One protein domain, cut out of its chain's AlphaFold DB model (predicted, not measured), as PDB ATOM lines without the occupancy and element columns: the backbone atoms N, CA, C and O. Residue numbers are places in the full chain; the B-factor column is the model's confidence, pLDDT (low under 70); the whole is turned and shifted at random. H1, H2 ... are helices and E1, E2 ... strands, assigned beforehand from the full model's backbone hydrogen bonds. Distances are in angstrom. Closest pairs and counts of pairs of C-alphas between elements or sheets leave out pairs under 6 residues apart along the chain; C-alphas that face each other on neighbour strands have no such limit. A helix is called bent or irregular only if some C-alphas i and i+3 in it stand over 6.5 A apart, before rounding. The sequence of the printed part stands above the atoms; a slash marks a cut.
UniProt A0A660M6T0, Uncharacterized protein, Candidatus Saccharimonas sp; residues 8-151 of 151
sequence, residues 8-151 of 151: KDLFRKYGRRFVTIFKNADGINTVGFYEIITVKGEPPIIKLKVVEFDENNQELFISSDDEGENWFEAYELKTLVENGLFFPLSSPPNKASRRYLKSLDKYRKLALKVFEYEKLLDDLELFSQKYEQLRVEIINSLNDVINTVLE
ATOM      1  N   LYS A   8     160.683 169.135 197.555       92.69
ATOM      2  CA  LYS A   8     160.122 170.071 196.574       92.69
ATOM      3  C   LYS A   8     158.599 169.972 196.503       92.69
ATOM      4  O   LYS A   8     157.941 170.999 196.329       92.69
ATOM      5  N   ASP A   9     158.045 168.772 196.647       93.25
ATOM      6  CA  ASP A   9     156.596 168.562 196.674       93.25
ATOM      7  C   ASP A   9     155.982 169.162 197.938       93.25
ATOM      8  O   ASP A   9     155.000 169.904 197.850       93.25
ATOM      9  N   LEU A  10     156.617 168.937 199.093       93.56
ATOM     10  CA  LEU A  10     156.215 169.538 200.366       93.56
ATOM     11  C   LEU A  10     156.291 171.061 200.330       93.56
ATOM     12  O   LEU A  10     155.301 171.726 200.626       93.56
ATOM     13  N   PHE A  11     157.417 171.625 199.894       93.00
ATOM     14  CA  PHE A  11     157.593 173.072 199.816       93.00
ATOM     15  C   PHE A  11     156.581 173.717 198.867       93.00
ATOM     16  O   PHE A  11     156.008 174.758 199.180       93.00
ATOM     17  N   ARG A  12     156.309 173.099 197.711       91.19
ATOM     18  CA  ARG A  12     155.304 173.611 196.770       91.19
ATOM     19  C   ARG A  12     153.899 173.595 197.372       91.19
ATOM     20  O   ARG A  12     153.127 174.514 197.114       91.19
ATOM     21  N   LYS A  13     153.553 172.542 198.112       90.19
ATOM     22  CA  LYS A  13     152.202 172.347 198.651       90.19
ATOM     23  C   LYS A  13     151.961 173.156 199.924       90.19
ATOM     24  O   LYS A  13     150.887 173.729 200.080       90.19
ATOM     25  N   TYR A  14     152.950 173.207 200.811       91.56
ATOM     26  CA  TYR A  14     152.794 173.717 202.170       91.56
ATOM     27  C   TYR A  14     153.719 174.894 202.527       91.56
ATOM     28  O   TYR A  14     153.543 175.544 203.560       91.56
ATOM     29  N   GLY A  15     154.685 175.216 201.667       92.56
ATOM     30  CA  GLY A  15     155.726 176.199 201.951       92.56
ATOM     31  C   GLY A  15     156.775 175.671 202.931       92.56
ATOM     32  O   GLY A  15     156.915 174.467 203.134       92.56
ATOM     33  N   ARG A  16     157.532 176.590 203.542       93.88
ATOM     34  CA  ARG A  16     158.631 176.236 204.460       93.88
ATOM     35  C   ARG A  16     158.154 175.657 205.791       93.88
ATOM     36  O   ARG A  16     158.841 174.810 206.344       93.88
ATOM     37  N   ARG A  17     157.020 176.137 206.307       94.25
ATOM     38  CA  ARG A  17     156.466 175.739 207.605       94.25
ATOM     39  C   ARG A  17     155.012 175.333 207.479       94.25
ATOM     40  O   ARG A  17     154.224 176.059 206.859       94.25
ATOM     41  N   PHE A  18     154.660 174.220 208.101       94.19
ATOM     42  CA  PHE A  18     153.321 173.652 208.038       94.19
ATOM     43  C   PHE A  18     152.980 172.872 209.302       94.19
ATOM     44  O   PHE A  18     153.864 172.527 210.073       94.19
ATOM     45  N   VAL A  19     151.692 172.659 209.552       92.62
ATOM     46  CA  VAL A  19     151.207 172.102 210.820       92.62
ATOM     47  C   VAL A  19     150.144 171.040 210.592       92.62
ATOM     48  O   VAL A  19     149.385 171.124 209.625       92.62
ATOM     49  N   THR A  20     150.079 170.075 211.498       90.19
ATOM     50  CA  THR A  20     149.018 169.069 211.602       90.19
ATOM     51  C   THR A  20     148.588 168.917 213.060       90.19
ATOM     52  O   THR A  20     149.334 169.281 213.971       90.19
ATOM     53  N   ILE A  21     147.408 168.346 213.280       81.69
ATOM     54  CA  ILE A  21     146.929 167.964 214.612       81.69
ATOM     55  C   ILE A  21     146.753 166.459 214.643       81.69
ATOM     56  O   ILE A  21     146.159 165.878 213.734       81.69
ATOM     57  N   PHE A  22     147.191 165.867 215.743       72.88
ATOM     58  CA  PHE A  22     146.839 164.523 216.147       72.88
ATOM     59  C   PHE A  22     146.053 164.638 217.448       72.88
ATOM     60  O   PHE A  22     146.562 165.127 218.451       72.88
ATOM     61  N   LYS A  23     144.787 164.224 217.439       64.44
ATOM     62  CA  LYS A  23     144.074 164.000 218.695       64.44
ATOM     63  C   LYS A  23     144.190 162.522 219.016       64.44
ATOM     64  O   LYS A  23     143.736 161.707 218.211       64.44
ATOM     65  N   ASN A  24     144.809 162.176 220.141       62.19
ATOM     66  CA  ASN A  24     144.793 160.795 220.604       62.19
ATOM     67  C   ASN A  24     143.530 160.530 221.443       62.19
ATOM     68  O   ASN A  24     142.826 161.451 221.868       62.19
ATOM     69  N   ALA A  25     143.185 159.254 221.613       61.66
ATOM     70  CA  ALA A  25     141.988 158.847 222.351       61.66
ATOM     71  C   ALA A  25     142.097 159.110 223.866       61.66
ATOM     72  O   ALA A  25     141.084 159.072 224.559       61.66
ATOM     73  N   ASP A  26     143.299 159.422 224.353       70.62
ATOM     74  CA  ASP A  26     143.638 159.517 225.773       70.62
ATOM     75  C   ASP A  26     143.451 160.936 226.343       70.62
ATOM     76  O   ASP A  26     143.783 161.201 227.495       70.62
ATOM     77  N   GLY A  27     142.893 161.858 225.550       68.12
ATOM     78  CA  GLY A  27     142.665 163.245 225.969       68.12
ATOM     79  C   GLY A  27     143.911 164.128 225.895       68.12
ATOM     80  O   GLY A  27     143.871 165.263 226.365       68.12
ATOM     81  N   ILE A  28     144.992 163.642 225.277       81.56
ATOM     82  CA  ILE A  28     146.174 164.446 224.982       81.56
ATOM     83  C   ILE A  28     145.998 165.039 223.591       81.56
ATOM     84  O   ILE A  28     145.802 164.346 222.583       81.56
ATOM     85  N   ASN A  29     146.050 166.361 223.539       82.38
ATOM     86  CA  ASN A  29     145.980 167.065 222.279       82.38
ATOM     87  C   ASN A  29     147.386 167.351 221.770       82.38
ATOM     88  O   ASN A  29     148.120 168.109 222.403       82.38
ATOM     89  N   THR A  30     147.723 166.803 220.605       87.62
ATOM     90  CA  THR A  30     149.059 166.903 220.018       87.62
ATOM     91  C   THR A  30     149.016 167.720 218.729       87.62
ATOM     92  O   THR A  30     148.211 167.482 217.825       87.62
ATOM     93  N   VAL A  31     149.913 168.692 218.605       90.75
ATOM     94  CA  VAL A  31     150.095 169.505 217.400       90.75
ATOM     95  C   VAL A  31     151.533 169.360 216.923       90.75
ATOM     96  O   VAL A  31     152.470 169.597 217.680       90.75
ATOM     97  N   GLY A  32     151.707 168.982 215.656       92.31
ATOM     98  CA  GLY A  32     153.017 168.845 215.023       92.31
ATOM     99  C   GLY A  32     153.299 170.006 214.075       92.31
ATOM    100  O   GLY A  32     152.597 170.165 213.073       92.31
ATOM    101  N   PHE A  33     154.330 170.798 214.365       93.38
ATOM    102  CA  PHE A  33     154.843 171.859 213.499       93.38
ATOM    103  C   PHE A  33     156.074 171.376 212.744       93.38
ATOM    104  O   PHE A  33     157.081 171.027 213.345       93.38
ATOM    105  N   TYR A  34     156.015 171.408 211.422       94.00
ATOM    106  CA  TYR A  34     157.098 170.995 210.545       94.00
ATOM    107  C   TYR A  34     157.769 172.218 209.930       94.00
ATOM    108  O   TYR A  34     157.089 173.125 209.435       94.00
ATOM    109  N   GLU A  35     159.098 172.223 209.898       94.00
ATOM    110  CA  GLU A  35     159.906 173.194 209.170       94.00
ATOM    111  C   GLU A  35     160.893 172.496 208.232       94.00
ATOM    112  O   GLU A  35     161.685 171.657 208.647       94.00
ATOM    113  N   ILE A  36     160.894 172.902 206.964       94.75
ATOM    114  CA  ILE A  36     161.933 172.522 206.007       94.75
ATOM    115  C   ILE A  36     163.179 173.369 206.283       94.75
ATOM    116  O   ILE A  36     163.196 174.579 206.031       94.75
ATOM    117  N   ILE A  37     164.235 172.717 206.756       92.25
ATOM    118  CA  ILE A  37     165.548 173.298 207.017       92.25
ATOM    119  C   ILE A  37     166.451 173.060 205.809       92.25
ATOM    120  O   ILE A  37     166.494 171.986 205.216       92.25
ATOM    121  N   THR A  38     167.173 174.107 205.422       90.12
ATOM    122  CA  THR A  38     168.083 174.102 204.275       90.12
ATOM    123  C   THR A  38     169.422 174.666 204.722       90.12
ATOM    124  O   THR A  38     169.501 175.863 205.013       90.12
ATOM    125  N   VAL A  39     170.456 173.831 204.744       87.69
ATOM    126  CA  VAL A  39     171.837 174.222 205.048       87.69
ATOM    127  C   VAL A  39     172.664 174.126 203.768       87.69
ATOM    128  O   VAL A  39     172.460 173.248 202.929       87.69
ATOM    129  N   LYS A  40     173.567 175.085 203.547       90.00
ATOM    130  CA  LYS A  40     174.375 175.121 202.324       90.00
ATOM    131  C   LYS A  40     175.299 173.902 202.279       90.00
ATOM    132  O   LYS A  40     176.180 173.778 203.118       90.00
ATOM    133  N   GLY A  41     175.162 173.093 201.231       90.00
ATOM    134  CA  GLY A  41     175.996 171.906 201.018       90.00
ATOM    135  C   GLY A  41     175.427 170.621 201.619       90.00
ATOM    136  O   GLY A  41     176.023 169.570 201.418       90.00
ATOM    137  N   GLU A  42     174.268 170.689 202.277       89.00
ATOM    138  CA  GLU A  42     173.593 169.538 202.878       89.00
ATOM    139  C   GLU A  42     172.216 169.305 202.233       89.00
ATOM    140  O   GLU A  42     171.579 170.257 201.757       89.00
ATOM    141  N   PRO A  43     171.736 168.048 202.184       88.62
ATOM    142  CA  PRO A  43     170.360 167.756 201.808       88.62
ATOM    143  C   PRO A  43     169.374 168.473 202.747       88.62
ATOM    144  O   PRO A  43     169.613 168.529 203.953       88.62
ATOM    145  N   PRO A  44     168.260 169.027 202.237       91.56
ATOM    146  CA  PRO A  44     167.239 169.596 203.103       91.56
ATOM    147  C   PRO A  44     166.622 168.526 204.001       91.56
ATOM    148  O   PRO A  44     166.306 167.433 203.532       91.56
ATOM    149  N   ILE A  45     166.373 168.893 205.250       91.81
ATOM    150  CA  ILE A  45     165.770 168.033 206.266       91.81
ATOM    151  C   ILE A  45     164.526 168.709 206.834       91.81
ATOM    152  O   ILE A  45     164.371 169.931 206.748       91.81
ATOM    153  N   ILE A  46     163.604 167.925 207.375       93.56
ATOM    154  CA  ILE A  46     162.363 168.418 207.959       93.56
ATOM    155  C   ILE A  46     162.460 168.259 209.463       93.56
ATOM    156  O   ILE A  46     162.562 167.148 209.963       93.56
ATOM    157  N   LYS A  47     162.388 169.369 210.178       92.44
ATOM    158  CA  LYS A  47     162.338 169.385 211.633       92.44
ATOM    159  C   LYS A  47     160.887 169.401 212.097       92.44
ATOM    160  O   LYS A  47     160.092 170.180 211.572       92.44
ATOM    161  N   LEU A  48     160.555 168.571 213.075       92.12
ATOM    162  CA  LEU A  48     159.278 168.518 213.771       92.12
ATOM    163  C   LEU A  48     159.416 169.176 215.146       92.12
ATOM    164  O   LEU A  48     160.380 168.974 215.873       92.12
ATOM    165  N   LYS A  49     158.408 169.948 215.518       91.12
ATOM    166  CA  LYS A  49     158.188 170.434 216.870       91.12
ATOM    167  C   LYS A  49     156.834 169.926 217.326       91.12
ATOM    168  O   LYS A  49     155.824 170.218 216.681       91.12
ATOM    169  N   VAL A  50     156.822 169.154 218.402       91.25
ATOM    170  CA  VAL A  50     155.604 168.580 218.971       91.25
ATOM    171  C   VAL A  50     155.172 169.438 220.147       91.25
ATOM    172  O   VAL A  50     155.988 169.795 220.993       91.25
ATOM    173  N   VAL A  51     153.890 169.788 220.184       91.62
ATOM    174  CA  VAL A  51     153.257 170.459 221.319       91.62
ATOM    175  C   VAL A  51     152.120 169.584 221.798       91.62
ATOM    176  O   VAL A  51     151.200 169.312 221.027       91.62
ATOM    177  N   GLU A  52     152.180 169.164 223.053       91.19
ATOM    178  CA  GLU A  52     151.178 168.301 223.669       91.19
ATOM    179  C   GLU A  52     150.585 168.969 224.894       91.19
ATOM    180  O   GLU A  52     151.293 169.597 225.681       91.19
ATOM    181  N   PHE A  53     149.275 168.829 225.056       90.25
ATOM    182  CA  PHE A  53     148.587 169.272 226.254       90.25
ATOM    183  C   PHE A  53     147.764 168.134 226.833       90.25
ATOM    184  O   PHE A  53     146.825 167.652 226.188       90.25
ATOM    185  N   ASP A  54     148.123 167.735 228.049       88.25
ATOM    186  CA  ASP A  54     147.337 166.833 228.875       88.25
ATOM    187  C   ASP A  54     146.298 167.655 229.640       88.25
ATOM    188  O   ASP A  54     146.607 168.354 230.610       88.25
ATOM    189  N   GLU A  55     145.044 167.577 229.191       81.94
ATOM    190  CA  GLU A  55     143.934 168.284 229.827       81.94
ATOM    191  C   GLU A  55     143.688 167.814 231.270       81.94
ATOM    192  O   GLU A  55     143.266 168.616 232.106       81.94
ATOM    193  N   ASN A  56     143.968 166.546 231.590       84.50
ATOM    194  CA  ASN A  56     143.695 165.976 232.910       84.50
ATOM    195  C   ASN A  56     144.686 166.495 233.949       84.50
ATOM    196  O   ASN A  56     144.290 166.873 235.052       84.50
ATOM    197  N   ASN A  57     145.968 166.535 233.581       85.88
ATOM    198  CA  ASN A  57     147.042 166.981 234.466       85.88
ATOM    199  C   ASN A  57     147.354 168.479 234.322       85.88
ATOM    200  O   ASN A  57     148.106 169.032 235.121       85.88
ATOM    201  N   GLN A  58     146.740 169.154 233.344       84.69
ATOM    202  CA  GLN A  58     147.052 170.536 232.967       84.69
ATOM    203  C   GLN A  58     148.538 170.705 232.614       84.69
ATOM    204  O   GLN A  58     149.148 171.731 232.912       84.69
ATOM    205  N   GLU A  59     149.144 169.714 231.968       89.75
ATOM    206  CA  GLU A  59     150.570 169.722 231.637       89.75
ATOM    207  C   GLU A  59     150.780 170.046 230.159       89.75
ATOM    208  O   GLU A  59     150.139 169.468 229.283       89.75
ATOM    209  N   LEU A  60     151.669 171.009 229.889       91.94
ATOM    210  CA  LEU A  60     152.073 171.402 228.542       91.94
ATOM    211  C   LEU A  60     153.479 170.866 228.285       91.94
ATOM    212  O   LEU A  60     154.413 171.221 229.003       91.94
ATOM    213  N   PHE A  61     153.622 170.079 227.227       90.81
ATOM    214  CA  PHE A  61     154.900 169.605 226.723       90.81
ATOM    215  C   PHE A  61     155.201 170.251 225.368       90.81
ATOM    216  O   PHE A  61     154.324 170.373 224.510       90.81
ATOM    217  N   ILE A  62     156.447 170.682 225.178       90.81
ATOM    218  CA  ILE A  62     156.966 171.194 223.907       90.81
ATOM    219  C   ILE A  62     158.297 170.491 223.665       90.81
ATOM    220  O   ILE A  62     159.202 170.614 224.492       90.81
ATOM    221  N   SER A  63     158.414 169.758 222.556       89.25
ATOM    222  CA  SER A  63     159.616 168.972 222.274       89.25
ATOM    223  C   SER A  63     160.852 169.855 222.098       89.25
ATOM    224  O   SER A  63     160.765 171.002 221.640       89.25
ATOM    225  N   SER A  64     162.022 169.332 222.461       81.31
ATOM    226  CA  SER A  64     163.292 170.030 222.252       81.31
ATOM    227  C   SER A  64     163.813 169.839 220.820       81.31
ATOM    228  O   SER A  64     163.343 168.985 220.067       81.31
ATOM    229  N   ASP A  65     164.773 170.675 220.420       73.25
ATOM    230  CA  ASP A  65     165.415 170.585 219.099       73.25
ATOM    231  C   ASP A  65     166.462 169.468 219.007       73.25
ATOM    232  O   ASP A  65     166.766 168.997 217.908       73.25
ATOM    233  N   ASP A  66     166.985 169.053 220.162       67.25
ATOM    234  CA  ASP A  66     168.109 168.121 220.301       67.25
ATOM    235  C   ASP A  66     167.667 166.649 220.284       67.25
ATOM    236  O   ASP A  66     168.487 165.734 220.183       67.25
ATOM    237  N   GLU A  67     166.360 166.402 220.346       64.56
ATOM    238  CA  GLU A  67     165.770 165.087 220.128       64.56
ATOM    239  C   GLU A  67     165.901 164.731 218.641       64.56
ATOM    240  O   GLU A  67     165.072 165.111 217.815       64.56
ATOM    241  N   GLY A  68     166.955 163.995 218.276       58.09
ATOM    242  CA  GLY A  68     167.190 163.525 216.901       58.09
ATOM    243  C   GLY A  68     166.006 162.769 216.271       58.09
ATOM    244  O   GLY A  68     165.922 162.686 215.052       58.09
ATOM    245  N   GLU A  69     165.057 162.291 217.082       63.91
ATOM    246  CA  GLU A  69     163.785 161.679 216.662       63.91
ATOM    247  C   GLU A  69     162.813 162.660 215.977       63.91
ATOM    248  O   GLU A  69     161.839 162.241 215.355       63.91
ATOM    249  N   ASN A  70     163.084 163.966 216.041       82.31
ATOM    250  CA  ASN A  70     162.256 165.015 215.450       82.31
ATOM    251  C   ASN A  70     162.751 165.494 214.071       82.31
ATOM    252  O   ASN A  70     162.302 166.533 213.585       82.31
ATOM    253  N   TRP A  71     163.668 164.778 213.421       89.25
ATOM    254  CA  TRP A  71     164.235 165.157 212.124       89.25
ATOM    255  C   TRP A  71     163.931 164.086 211.075       89.25
ATOM    256  O   TRP A  71     164.189 162.911 211.299       89.25
ATOM    257  N   PHE A  72     163.395 164.495 209.925       90.56
ATOM    258  CA  PHE A  72     162.872 163.592 208.900       90.56
ATOM    259  C   PHE A  72     163.354 163.967 207.504       90.56
ATOM    260  O   PHE A  72     163.357 165.138 207.106       90.56
ATOM    261  N   GLU A  73     163.651 162.958 206.701       91.69
ATOM    262  CA  GLU A  73     163.649 163.071 205.254       91.69
ATOM    263  C   GLU A  73     162.208 163.101 204.713       91.69
ATOM    264  O   GLU A  73     161.252 162.615 205.319       91.69
ATOM    265  N   ALA A  74     162.016 163.686 203.528       91.88
ATOM    266  CA  ALA A  74     160.671 163.867 202.977       91.88
ATOM    267  C   ALA A  74     159.921 162.550 202.729       91.88
ATOM    268  O   ALA A  74     158.699 162.517 202.879       91.88
ATOM    269  N   TYR A  75     160.625 161.474 202.364       90.88
ATOM    270  CA  TYR A  75     159.989 160.190 202.079       90.88
ATOM    271  C   TYR A  75     159.396 159.546 203.340       90.88
ATOM    272  O   TYR A  75     158.380 158.857 203.243       90.88
ATOM    273  N   GLU A  76     159.967 159.816 204.518       91.88
ATOM    274  CA  GLU A  76     159.499 159.289 205.807       91.88
ATOM    275  C   GLU A  76     158.122 159.854 206.173       91.88
ATOM    276  O   GLU A  76     157.291 159.171 206.770       91.88
ATOM    277  N   LEU A  77     157.817 161.074 205.720       91.12
ATOM    278  CA  LEU A  77     156.519 161.710 205.938       91.12
ATOM    279  C   LEU A  77     155.454 161.301 204.914       91.12
ATOM    280  O   LEU A  77     154.331 161.800 204.988       91.12
ATOM    281  N   LYS A  78     155.755 160.416 203.953       90.44
ATOM    282  CA  LYS A  78     154.839 160.096 202.845       90.44
ATOM    283  C   LYS A  78     153.468 159.635 203.326       90.44
ATOM    284  O   LYS A  78     152.465 160.281 203.023       90.44
ATOM    285  N   THR A  79     153.431 158.562 204.111       88.75
ATOM    286  CA  THR A  79     152.183 157.995 204.642       88.75
ATOM    287  C   THR A  79     151.434 159.010 205.498       88.75
ATOM    288  O   THR A  79     150.205 159.069 205.472       88.75
ATOM    289  N   LEU A  80     152.170 159.836 206.242       88.56
ATOM    290  CA  LEU A  80     151.588 160.857 207.094       88.56
ATOM    291  C   LEU A  80     150.911 161.954 206.270       88.56
ATOM    292  O   LEU A  80     149.776 162.312 206.548       88.56
ATOM    293  N   VAL A  81     151.573 162.455 205.230       89.50
ATOM    294  CA  VAL A  81     151.079 163.527 204.348       89.50
ATOM    295  C   VAL A  81     149.940 163.064 203.447       89.50
ATOM    296  O   VAL A  81     149.069 163.865 203.103       89.50
ATOM    297  N   GLU A  82     149.932 161.790 203.057       88.62
ATOM    298  CA  GLU A  82     148.846 161.190 202.279       88.62
ATOM    299  C   GLU A  82     147.559 161.043 203.104       88.62
ATOM    300  O   GLU A  82     146.474 161.277 202.574       88.62
ATOM    301  N   ASN A  83     147.678 160.716 204.395       86.06
ATOM    302  CA  ASN A  83     146.529 160.437 205.265       86.06
ATOM    303  C   ASN A  83     146.148 161.597 206.202       86.06
ATOM    304  O   ASN A  83     145.051 161.606 206.758       86.06
ATOM    305  N   GLY A  84     147.046 162.560 206.407       84.81
ATOM    306  CA  GLY A  84     146.901 163.648 207.369       84.81
ATOM    307  C   GLY A  84     146.389 164.953 206.762       84.81
ATOM    308  O   GLY A  84     146.526 165.228 205.567       84.81
ATOM    309  N   LEU A  85     145.828 165.807 207.622       85.81
ATOM    310  CA  LEU A  85     145.384 167.147 207.254       85.81
ATOM    311  C   LEU A  85     146.425 168.186 207.673       85.81
ATOM    312  O   LEU A  85     146.576 168.499 208.849       85.81
ATOM    313  N   PHE A  86     147.092 168.766 206.679       89.56
ATOM    314  CA  PHE A  86     148.164 169.733 206.891       89.56
ATOM    315  C   PHE A  86     147.783 171.139 206.444       89.56
ATOM    316  O   PHE A  86     147.187 171.326 205.377       89.56
ATOM    317  N   PHE A  87     148.217 172.132 207.218       90.19
ATOM    318  CA  PHE A  87     147.987 173.545 206.946       90.19
ATOM    319  C   PHE A  87     149.311 174.298 206.714       90.19
ATOM    320  O   PHE A  87     150.204 174.239 207.560       90.19
ATOM    321  N   PRO A  88     149.454 175.048 205.602       92.69
ATOM    322  CA  PRO A  88     150.604 175.908 205.348       92.69
ATOM    323  C   PRO A  88     150.577 177.138 206.254       92.69
ATOM    324  O   PRO A  88     149.668 177.960 206.157       92.69
ATOM    325  N   LEU A  89     151.606 177.344 207.075       92.50
ATOM    326  CA  LEU A  89     151.652 178.507 207.969       92.50
ATOM    327  C   LEU A  89     152.000 179.801 207.226       92.50
ATOM    328  O   LEU A  89     151.542 180.878 207.603       92.50
ATOM    329  N   SER A  90     152.743 179.713 206.124       85.25
ATOM    330  CA  SER A  90     153.260 180.880 205.395       85.25
ATOM    331  C   SER A  90     152.240 181.556 204.473       85.25
ATOM    332  O   SER A  90     152.164 182.781 204.426       85.25
ATOM    333  N   SER A  91     151.409 180.806 203.750       80.56
ATOM    334  CA  SER A  91     150.442 181.384 202.806       80.56
ATOM    335  C   SER A  91     149.211 180.494 202.646       80.56
ATOM    336  O   SER A  91     149.363 179.284 202.484       80.56
ATOM    337  N   PRO A  92     147.990 181.061 202.686       79.19
ATOM    338  CA  PRO A  92     146.794 180.293 202.383       79.19
ATOM    339  C   PRO A  92     146.776 179.881 200.899       79.19
ATOM    340  O   PRO A  92     147.323 180.594 200.056       79.19
ATOM    341  N   PRO A  93     146.087 178.784 200.545       77.12
ATOM    342  CA  PRO A  93     145.799 178.457 199.154       77.12
ATOM    343  C   PRO A  93     144.975 179.563 198.477       77.12
ATOM    344  O   PRO A  93     144.065 180.123 199.089       77.12
ATOM    345  N   ASN A  94     145.207 179.798 197.180       75.12
ATOM    346  CA  ASN A  94     144.500 180.823 196.391       75.12
ATOM    347  C   ASN A  94     142.962 180.683 196.389       75.12
ATOM    348  O   ASN A  94     142.260 181.659 196.144       75.12
ATOM    349  N   LYS A  95     142.424 179.478 196.630       81.56
ATOM    350  CA  LYS A  95     140.978 179.193 196.684       81.56
ATOM    351  C   LYS A  95     140.610 178.447 197.969       81.56
ATOM    352  O   LYS A  95     140.210 177.288 197.929       81.56
ATOM    353  N   ALA A  96     140.777 179.104 199.112       84.12
ATOM    354  CA  ALA A  96     140.401 178.553 200.412       84.12
ATOM    355  C   ALA A  96     138.990 178.985 200.843       84.12
ATOM    356  O   ALA A  96     138.576 180.123 200.625       84.12
ATOM    357  N   SER A  97     138.250 178.084 201.498       88.69
ATOM    358  CA  SER A  97     136.957 178.419 202.103       88.69
ATOM    359  C   SER A  97     137.135 179.332 203.323       88.69
ATOM    360  O   SER A  97     138.183 179.342 203.970       88.69
ATOM    361  N   ARG A  98     136.083 180.065 203.712       88.25
ATOM    362  CA  ARG A  98     136.115 180.906 204.924       88.25
ATOM    363  C   ARG A  98     136.424 180.097 206.191       88.25
ATOM    364  O   ARG A  98     137.164 180.568 207.049       88.25
ATOM    365  N   ARG A  99     135.896 178.869 206.283       86.19
ATOM    366  CA  ARG A  99     136.163 177.934 207.390       86.19
ATOM    367  C   ARG A  99     137.629 177.504 207.425       86.19
ATOM    368  O   ARG A  99     138.239 177.524 208.492       86.19
ATOM    369  N   TYR A 100     138.210 177.201 206.264       86.81
ATOM    370  CA  TYR A 100     139.636 176.897 206.153       86.81
ATOM    371  C   TYR A 100     140.490 178.078 206.622       86.81
ATOM    372  O   TYR A 100     141.388 177.901 207.436       86.81
ATOM    373  N   LEU A 101     140.181 179.294 206.161       88.69
ATOM    374  CA  LEU A 101     140.921 180.500 206.546       88.69
ATOM    375  C   LEU A 101     140.818 180.792 208.049       88.69
ATOM    376  O   LEU A 101     141.824 181.137 208.662       88.69
ATOM    377  N   LYS A 102     139.636 180.603 208.654       87.81
ATOM    378  CA  LYS A 102     139.438 180.721 210.110       87.81
ATOM    379  C   LYS A 102     140.295 179.709 210.874       87.81
ATOM    380  O   LYS A 102     140.909 180.068 211.870       87.81
ATOM    381  N   SER A 103     140.353 178.469 210.393       87.00
ATOM    382  CA  SER A 103     141.191 177.426 210.996       87.00
ATOM    383  C   SER A 103     142.668 177.802 210.884       87.00
ATOM    384  O   SER A 103     143.376 177.831 211.883       87.00
ATOM    385  N   LEU A 104     143.115 178.191 209.685       89.12
ATOM    386  CA  LEU A 104     144.490 178.613 209.423       89.12
ATOM    387  C   LEU A 104     144.941 179.788 210.305       89.12
ATOM    388  O   LEU A 104     146.084 179.801 210.753       89.12
ATOM    389  N   ASP A 105     144.071 180.761 210.577       90.81
ATOM    390  CA  ASP A 105     144.380 181.868 211.493       90.81
ATOM    391  C   ASP A 105     144.686 181.372 212.915       90.81
ATOM    392  O   ASP A 105     145.675 181.783 213.520       90.81
ATOM    393  N   LYS A 106     143.891 180.423 213.421       91.19
ATOM    394  CA  LYS A 106     144.113 179.809 214.738       91.19
ATOM    395  C   LYS A 106     145.426 179.027 214.787       91.19
ATOM    396  O   LYS A 106     146.220 179.226 215.702       91.19
ATOM    397  N   TYR A 107     145.709 178.231 213.754       90.75
ATOM    398  CA  TYR A 107     146.988 177.525 213.618       90.75
ATOM    399  C   TYR A 107     148.191 178.470 213.633       90.75
ATOM    400  O   TYR A 107     149.200 178.189 214.273       90.75
ATOM    401  N   ARG A 108     148.087 179.606 212.936       92.88
ATOM    402  CA  ARG A 108     149.146 180.620 212.899       92.88
ATOM    403  C   ARG A 108     149.354 181.286 214.250       92.88
ATOM    404  O   ARG A 108     150.500 181.505 214.620       92.88
ATOM    405  N   LYS A 109     148.279 181.588 214.981       93.75
ATOM    406  CA  LYS A 109     148.367 182.139 216.342       93.75
ATOM    407  C   LYS A 109     149.092 181.186 217.283       93.75
ATOM    408  O   LYS A 109     150.031 181.616 217.944       93.75
ATOM    409  N   LEU A 110     148.725 179.904 217.268       94.00
ATOM    410  CA  LEU A 110     149.430 178.888 218.045       94.00
ATOM    411  C   LEU A 110     150.909 178.804 217.635       94.00
ATOM    412  O   LEU A 110     151.779 178.895 218.495       94.00
ATOM    413  N   ALA A 111     151.203 178.726 216.333       93.00
ATOM    414  CA  ALA A 111     152.579 178.672 215.834       93.00
ATOM    415  C   ALA A 111     153.422 179.870 216.299       93.00
ATOM    416  O   ALA A 111     154.566 179.698 216.701       93.00
ATOM    417  N   LEU A 112     152.862 181.084 216.272       93.88
ATOM    418  CA  LEU A 112     153.551 182.288 216.742       93.88
ATOM    419  C   LEU A 112     153.938 182.184 218.218       93.88
ATOM    420  O   LEU A 112     155.041 182.587 218.572       93.88
ATOM    421  N   LYS A 113     153.062 181.626 219.057       94.94
ATOM    422  CA  LYS A 113     153.326 181.446 220.488       94.94
ATOM    423  C   LYS A 113     154.357 180.365 220.770       94.94
ATOM    424  O   LYS A 113     155.224 180.565 221.612       94.94
ATOM    425  N   VAL A 114     154.327 179.276 220.010       93.25
ATOM    426  CA  VAL A 114     155.350 178.224 220.089       93.25
ATOM    427  C   VAL A 114     156.713 178.760 219.641       93.25
ATOM    428  O   VAL A 114     157.700 178.565 220.337       93.25
ATOM    429  N   PHE A 115     156.783 179.521 218.546       90.62
ATOM    430  CA  PHE A 115     158.044 180.136 218.106       90.62
ATOM    431  C   PHE A 115     158.544 181.226 219.066       90.62
ATOM    432  O   PHE A 115     159.751 181.423 219.196       90.62
ATOM    433  N   GLU A 116     157.640 181.953 219.731       93.19
ATOM    434  CA  GLU A 116     157.996 182.892 220.799       93.19
ATOM    435  C   GLU A 116     158.612 182.154 221.994       93.19
ATOM    436  O   GLU A 116     159.659 182.575 222.481       93.19
ATOM    437  N   TYR A 117     158.012 181.033 222.408       92.12
ATOM    438  CA  TYR A 117     158.559 180.152 223.439       92.12
ATOM    439  C   TYR A 117     159.966 179.663 223.076       92.12
ATOM    440  O   TYR A 117     160.885 179.844 223.867       92.12
ATOM    441  N   GLU A 118     160.156 179.123 221.867       89.19
ATOM    442  CA  GLU A 118     161.459 178.620 221.410       89.19
ATOM    443  C   GLU A 118     162.532 179.703 221.427       89.19
ATOM    444  O   GLU A 118     163.618 179.494 221.954       89.19
ATOM    445  N   LYS A 119     162.217 180.889 220.900       89.62
ATOM    446  CA  LYS A 119     163.162 182.007 220.868       89.62
ATOM    447  C   LYS A 119     163.605 182.435 222.270       89.62
ATOM    448  O   LYS A 119     164.709 182.940 222.433       89.62
ATOM    449  N   LEU A 120     162.734 182.299 223.266       90.75
ATOM    450  CA  LEU A 120     163.068 182.656 224.641       90.75
ATOM    451  C   LEU A 120     163.940 181.612 225.333       90.75
ATOM    452  O   LEU A 120     164.581 181.963 226.313       90.75
ATOM    453  N   LEU A 121     164.030 180.376 224.832       87.88
ATOM    454  CA  LEU A 121     164.949 179.382 225.398       87.88
ATOM    455  C   LEU A 121     166.418 179.837 225.324       87.88
ATOM    456  O   LEU A 121     167.213 179.448 226.176       87.88
ATOM    457  N   ASP A 122     166.752 180.718 224.376       89.06
ATOM    458  CA  ASP A 122     168.076 181.343 224.260       89.06
ATOM    459  C   ASP A 122     168.359 182.400 225.357       89.06
ATOM    460  O   ASP A 122     169.509 182.794 225.554       89.06
ATOM    461  N   ASP A 123     167.333 182.871 226.080       93.06
ATOM    462  CA  ASP A 123     167.415 183.867 227.160       93.06
ATOM    463  C   ASP A 123     166.630 183.384 228.392       93.06
ATOM    464  O   ASP A 123     165.460 183.717 228.603       93.06
ATOM    465  N   LEU A 124     167.295 182.576 229.222       90.50
ATOM    466  CA  LEU A 124     166.674 181.904 230.368       90.50
ATOM    467  C   LEU A 124     166.088 182.869 231.413       90.50
ATOM    468  O   LEU A 124     165.104 182.532 232.077       90.50
ATOM    469  N   GLU A 125     166.668 184.061 231.567       93.75
ATOM    470  CA  GLU A 125     166.146 185.066 232.494       93.75
ATOM    471  C   GLU A 125     164.795 185.577 231.989       93.75
ATOM    472  O   GLU A 125     163.792 185.489 232.706       93.75
ATOM    473  N   LEU A 126     164.742 186.026 230.733       92.88
ATOM    474  CA  LEU A 126     163.506 186.498 230.116       92.88
ATOM    475  C   LEU A 126     162.461 185.382 229.993       92.88
ATOM    476  O   LEU A 126     161.265 185.633 230.171       92.88
ATOM    477  N   PHE A 127     162.902 184.150 229.730       92.25
ATOM    478  CA  PHE A 127     162.047 182.969 229.717       92.25
ATOM    479  C   PHE A 127     161.364 182.764 231.065       92.25
ATOM    480  O   PHE A 127     160.139 182.702 231.111       92.25
ATOM    481  N   SER A 128     162.116 182.738 232.170       92.25
ATOM    482  CA  SER A 128     161.546 182.534 233.510       92.25
ATOM    483  C   SER A 128     160.494 183.585 233.884       92.25
ATOM    484  O   SER A 128     159.492 183.259 234.520       92.25
ATOM    485  N   GLN A 129     160.672 184.830 233.431       93.81
ATOM    486  CA  GLN A 129     159.739 185.929 233.687       93.81
ATOM    487  C   GLN A 129     158.429 185.790 232.901       93.81
ATOM    488  O   GLN A 129     157.378 186.227 233.367       93.81
ATOM    489  N   LYS A 130     158.488 185.206 231.698       94.50
ATOM    490  CA  LYS A 130     157.354 185.116 230.765       94.50
ATOM    491  C   LYS A 130     156.725 183.733 230.671       94.50
ATOM    492  O   LYS A 130     155.649 183.611 230.087       94.50
ATOM    493  N   TYR A 131     157.376 182.712 231.224       92.06
ATOM    494  CA  TYR A 131     157.032 181.310 231.021       92.06
ATOM    495  C   TYR A 131     155.558 181.029 231.300       92.06
ATOM    496  O   TYR A 131     154.867 180.522 230.423       92.06
ATOM    497  N   GLU A 132     155.052 181.409 232.476       93.62
ATOM    498  CA  GLU A 132     153.676 181.070 232.848       93.62
ATOM    499  C   GLU A 132     152.648 181.770 231.951       93.62
ATOM    500  O   GLU A 132     151.676 181.154 231.515       93.62
ATOM    501  N   GLN A 133     152.894 183.034 231.596       95.19
ATOM    502  CA  GLN A 133     152.042 183.750 230.649       95.19
ATOM    503  C   GLN A 133     152.021 183.039 229.288       95.19
ATOM    504  O   GLN A 133     150.948 182.799 228.734       95.19
ATOM    505  N   LEU A 134     153.190 182.674 228.757       94.31
ATOM    506  CA  LEU A 134     153.295 181.987 227.470       94.31
ATOM    507  C   LEU A 134     152.674 180.599 227.503       94.31
ATOM    508  O   LEU A 134     151.968 180.233 226.568       94.31
ATOM    509  N   ARG A 135     152.874 179.850 228.587       93.56
ATOM    510  CA  ARG A 135     152.246 178.548 228.810       93.56
ATOM    511  C   ARG A 135     150.724 178.660 228.712       93.56
ATOM    512  O   ARG A 135     150.113 177.931 227.935       93.56
ATOM    513  N   VAL A 136     150.115 179.613 229.423       94.00
ATOM    514  CA  VAL A 136     148.663 179.858 229.368       94.00
ATOM    515  C   VAL A 136     148.211 180.276 227.964       94.00
ATOM    516  O   VAL A 136     147.199 179.785 227.463       94.00
ATOM    517  N   GLU A 137     148.951 181.161 227.293       95.19
ATOM    518  CA  GLU A 137     148.632 181.607 225.930       95.19
ATOM    519  C   GLU A 137     148.709 180.471 224.894       95.19
ATOM    520  O   GLU A 137     147.868 180.407 223.988       95.19
ATOM    521  N   ILE A 138     149.678 179.560 225.036       94.81
ATOM    522  CA  ILE A 138     149.822 178.368 224.194       94.81
ATOM    523  C   ILE A 138     148.656 177.411 224.436       94.81
ATOM    524  O   ILE A 138     148.004 177.026 223.468       94.81
ATOM    525  N   ILE A 139     148.337 177.093 225.696       92.56
ATOM    526  CA  ILE A 139     147.210 176.210 226.051       92.56
ATOM    527  C   ILE A 139     145.893 176.753 225.478       92.56
ATOM    528  O   ILE A 139     145.153 176.028 224.814       92.56
ATOM    529  N   ASN A 140     145.621 178.049 225.655       92.19
ATOM    530  CA  ASN A 140     144.414 178.679 225.114       92.19
ATOM    531  C   ASN A 140     144.357 178.597 223.581       92.19
ATOM    532  O   ASN A 140     143.325 178.243 223.012       92.19
ATOM    533  N   SER A 141     145.477 178.880 222.909       92.56
ATOM    534  CA  SER A 141     145.563 178.805 221.446       92.56
ATOM    535  C   SER A 141     145.394 177.373 220.930       92.56
ATOM    536  O   SER A 141     144.797 177.157 219.876       92.56
ATOM    537  N   LEU A 142     145.904 176.393 221.670       90.06
ATOM    538  CA  LEU A 142     145.799 174.978 221.350       90.06
ATOM    539  C   LEU A 142     144.346 174.504 221.480       90.06
ATOM    540  O   LEU A 142     143.803 173.961 220.517       90.06
ATOM    541  N   ASN A 143     143.673 174.835 222.584       87.56
ATOM    542  CA  ASN A 143     142.241 174.579 222.782       87.56
ATOM    543  C   ASN A 143     141.379 175.203 221.670       87.56
ATOM    544  O   ASN A 143     140.485 174.553 221.122       87.56
ATOM    545  N   ASP A 144     141.681 176.439 221.264       88.00
ATOM    546  CA  ASP A 144     140.996 177.113 220.156       88.00
ATOM    547  C   ASP A 144     141.126 176.363 218.827       88.00
ATOM    548  O   ASP A 144     140.177 176.317 218.028       88.00
ATOM    549  N   VAL A 145     142.314 175.818 218.570       86.69
ATOM    550  CA  VAL A 145     142.638 175.036 217.381       86.69
ATOM    551  C   VAL A 145     141.871 173.708 217.393       86.69
ATOM    552  O   VAL A 145     141.170 173.418 216.422       86.69
ATOM    553  N   ILE A 146     141.893 172.966 218.504       80.19
ATOM    554  CA  ILE A 146     141.205 171.670 218.659       80.19
ATOM    555  C   ILE A 146     139.695 171.809 218.489       80.19
ATOM    556  O   ILE A 146     139.093 171.074 217.705       80.19
ATOM    557  N   ASN A 147     139.082 172.796 219.145       80.31
ATOM    558  CA  ASN A 147     137.640 173.035 219.049       80.31
ATOM    559  C   ASN A 147     137.181 173.309 217.604       80.31
ATOM    560  O   ASN A 147     136.040 173.039 217.253       80.31
ATOM    561  N   THR A 148     138.075 173.789 216.733       75.06
ATOM    562  CA  THR A 148     137.763 174.045 215.312       75.06
ATOM    563  C   THR A 148     137.743 172.786 214.454       75.06
ATOM    564  O   THR A 148     137.133 172.791 213.390       75.06
ATOM    565  N   VAL A 149     138.444 171.731 214.871       63.09
ATOM    566  CA  VAL A 149     138.422 170.435 214.178       63.09
ATOM    567  C   VAL A 149     137.136 169.666 214.490       63.09
ATOM    568  O   VAL A 149     136.715 168.842 213.684       63.09
ATOM    569  N   LEU A 150     136.532 169.927 215.654       55.19
ATOM    570  CA  LEU A 150     135.342 169.233 216.155       55.19
ATOM    571  C   LEU A 150     134.014 169.839 215.661       55.19
ATOM    572  O   LEU A 150     133.015 169.124 215.599       55.19
ATOM    573  N   GLU A 151     133.995 171.129 215.308       51.53
ATOM    574  CA  GLU A 151     132.940 171.767 214.489       51.53
ATOM    575  C   GLU A 151     133.116 171.389 213.021       51.53
ATOM    576  O   GLU A 151     132.136 171.287 212.235       51.53
TER     577      GLU A 151
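What this domain is: This is residues 8 to 151 of the 151 residues of an uncharacterized protein of Candidatus Saccharimonas sp (UniProt A0A660M6T0). A twisted sheet, the meander E1 E2 E3 E4, has the helical hairpin H3 and H4 laid across one face, making two layers. Short H1 sits at one end of the sheet, and the long stretch after E4, with small H2, runs from a pairing beside E3 to one beside E1. The 144 printed residues hold H1 E1 E2 E3 E4 H2 H3 H4; the sheet's order is E1 - E2 - E3 - E4, antiparallel, and the class is mixed. The whole is compact, with a radius of gyration of the C-alphas of 15.5 A and spans of 41 by 40 by 28 A.

Where its parts are: H1, residues 8 to 14, begins at C-alpha 8 (160.122, 170.071, 196.574). E1 is residues 17 to 23, E2 28 to 37 (27.9 A), E3 45 to 54 (29.2 A) and E4 59 to 62. H2 is residues 78 to 83. H3, residues 98 to 120, is 33.4 A long. H4, residues 124 to 150, is 36.7 A long and ends at C-alpha 150 (135.342, 169.233, 216.155); it is irregular, C-alphas 129 and 132 being 7.8 A apart, with a kink of 60 degrees near residue 131.

How they stand to each other: Within hydrogen-bond range are N 20 and O 32 of hairpin E1 and E2, 3.0 A, N 33 and O 49 of hairpin E2 and E3, 2.8 A, and N 52 and O 61 of hairpin E3 and E4, 2.9 A. H3 and H4 are on the same face, across the strands, at heights over the sheet of 9.6 A and 8.7 A. They touch, closest at the C-alphas of Leu 110 and Ser 141, 5.2 A, at a shallow tilt of 19 degrees, opposite ways. H1 is on the sheet at a height of 9.1 A; H2 is not on it. Every O i to N i+4 pair is within range in H1, H2 and H3, and 19 of 23 in H4.

The domain as a whole: The C-alphas farthest apart, of Gly 41 and Asn 56, are 45.8 A apart. The printed part has no cut; the links E4 to H2 and H2 to H3 are long. Residues 23 to 25, 27, 66 to 69 and 149 to 151 have pLDDT under 70.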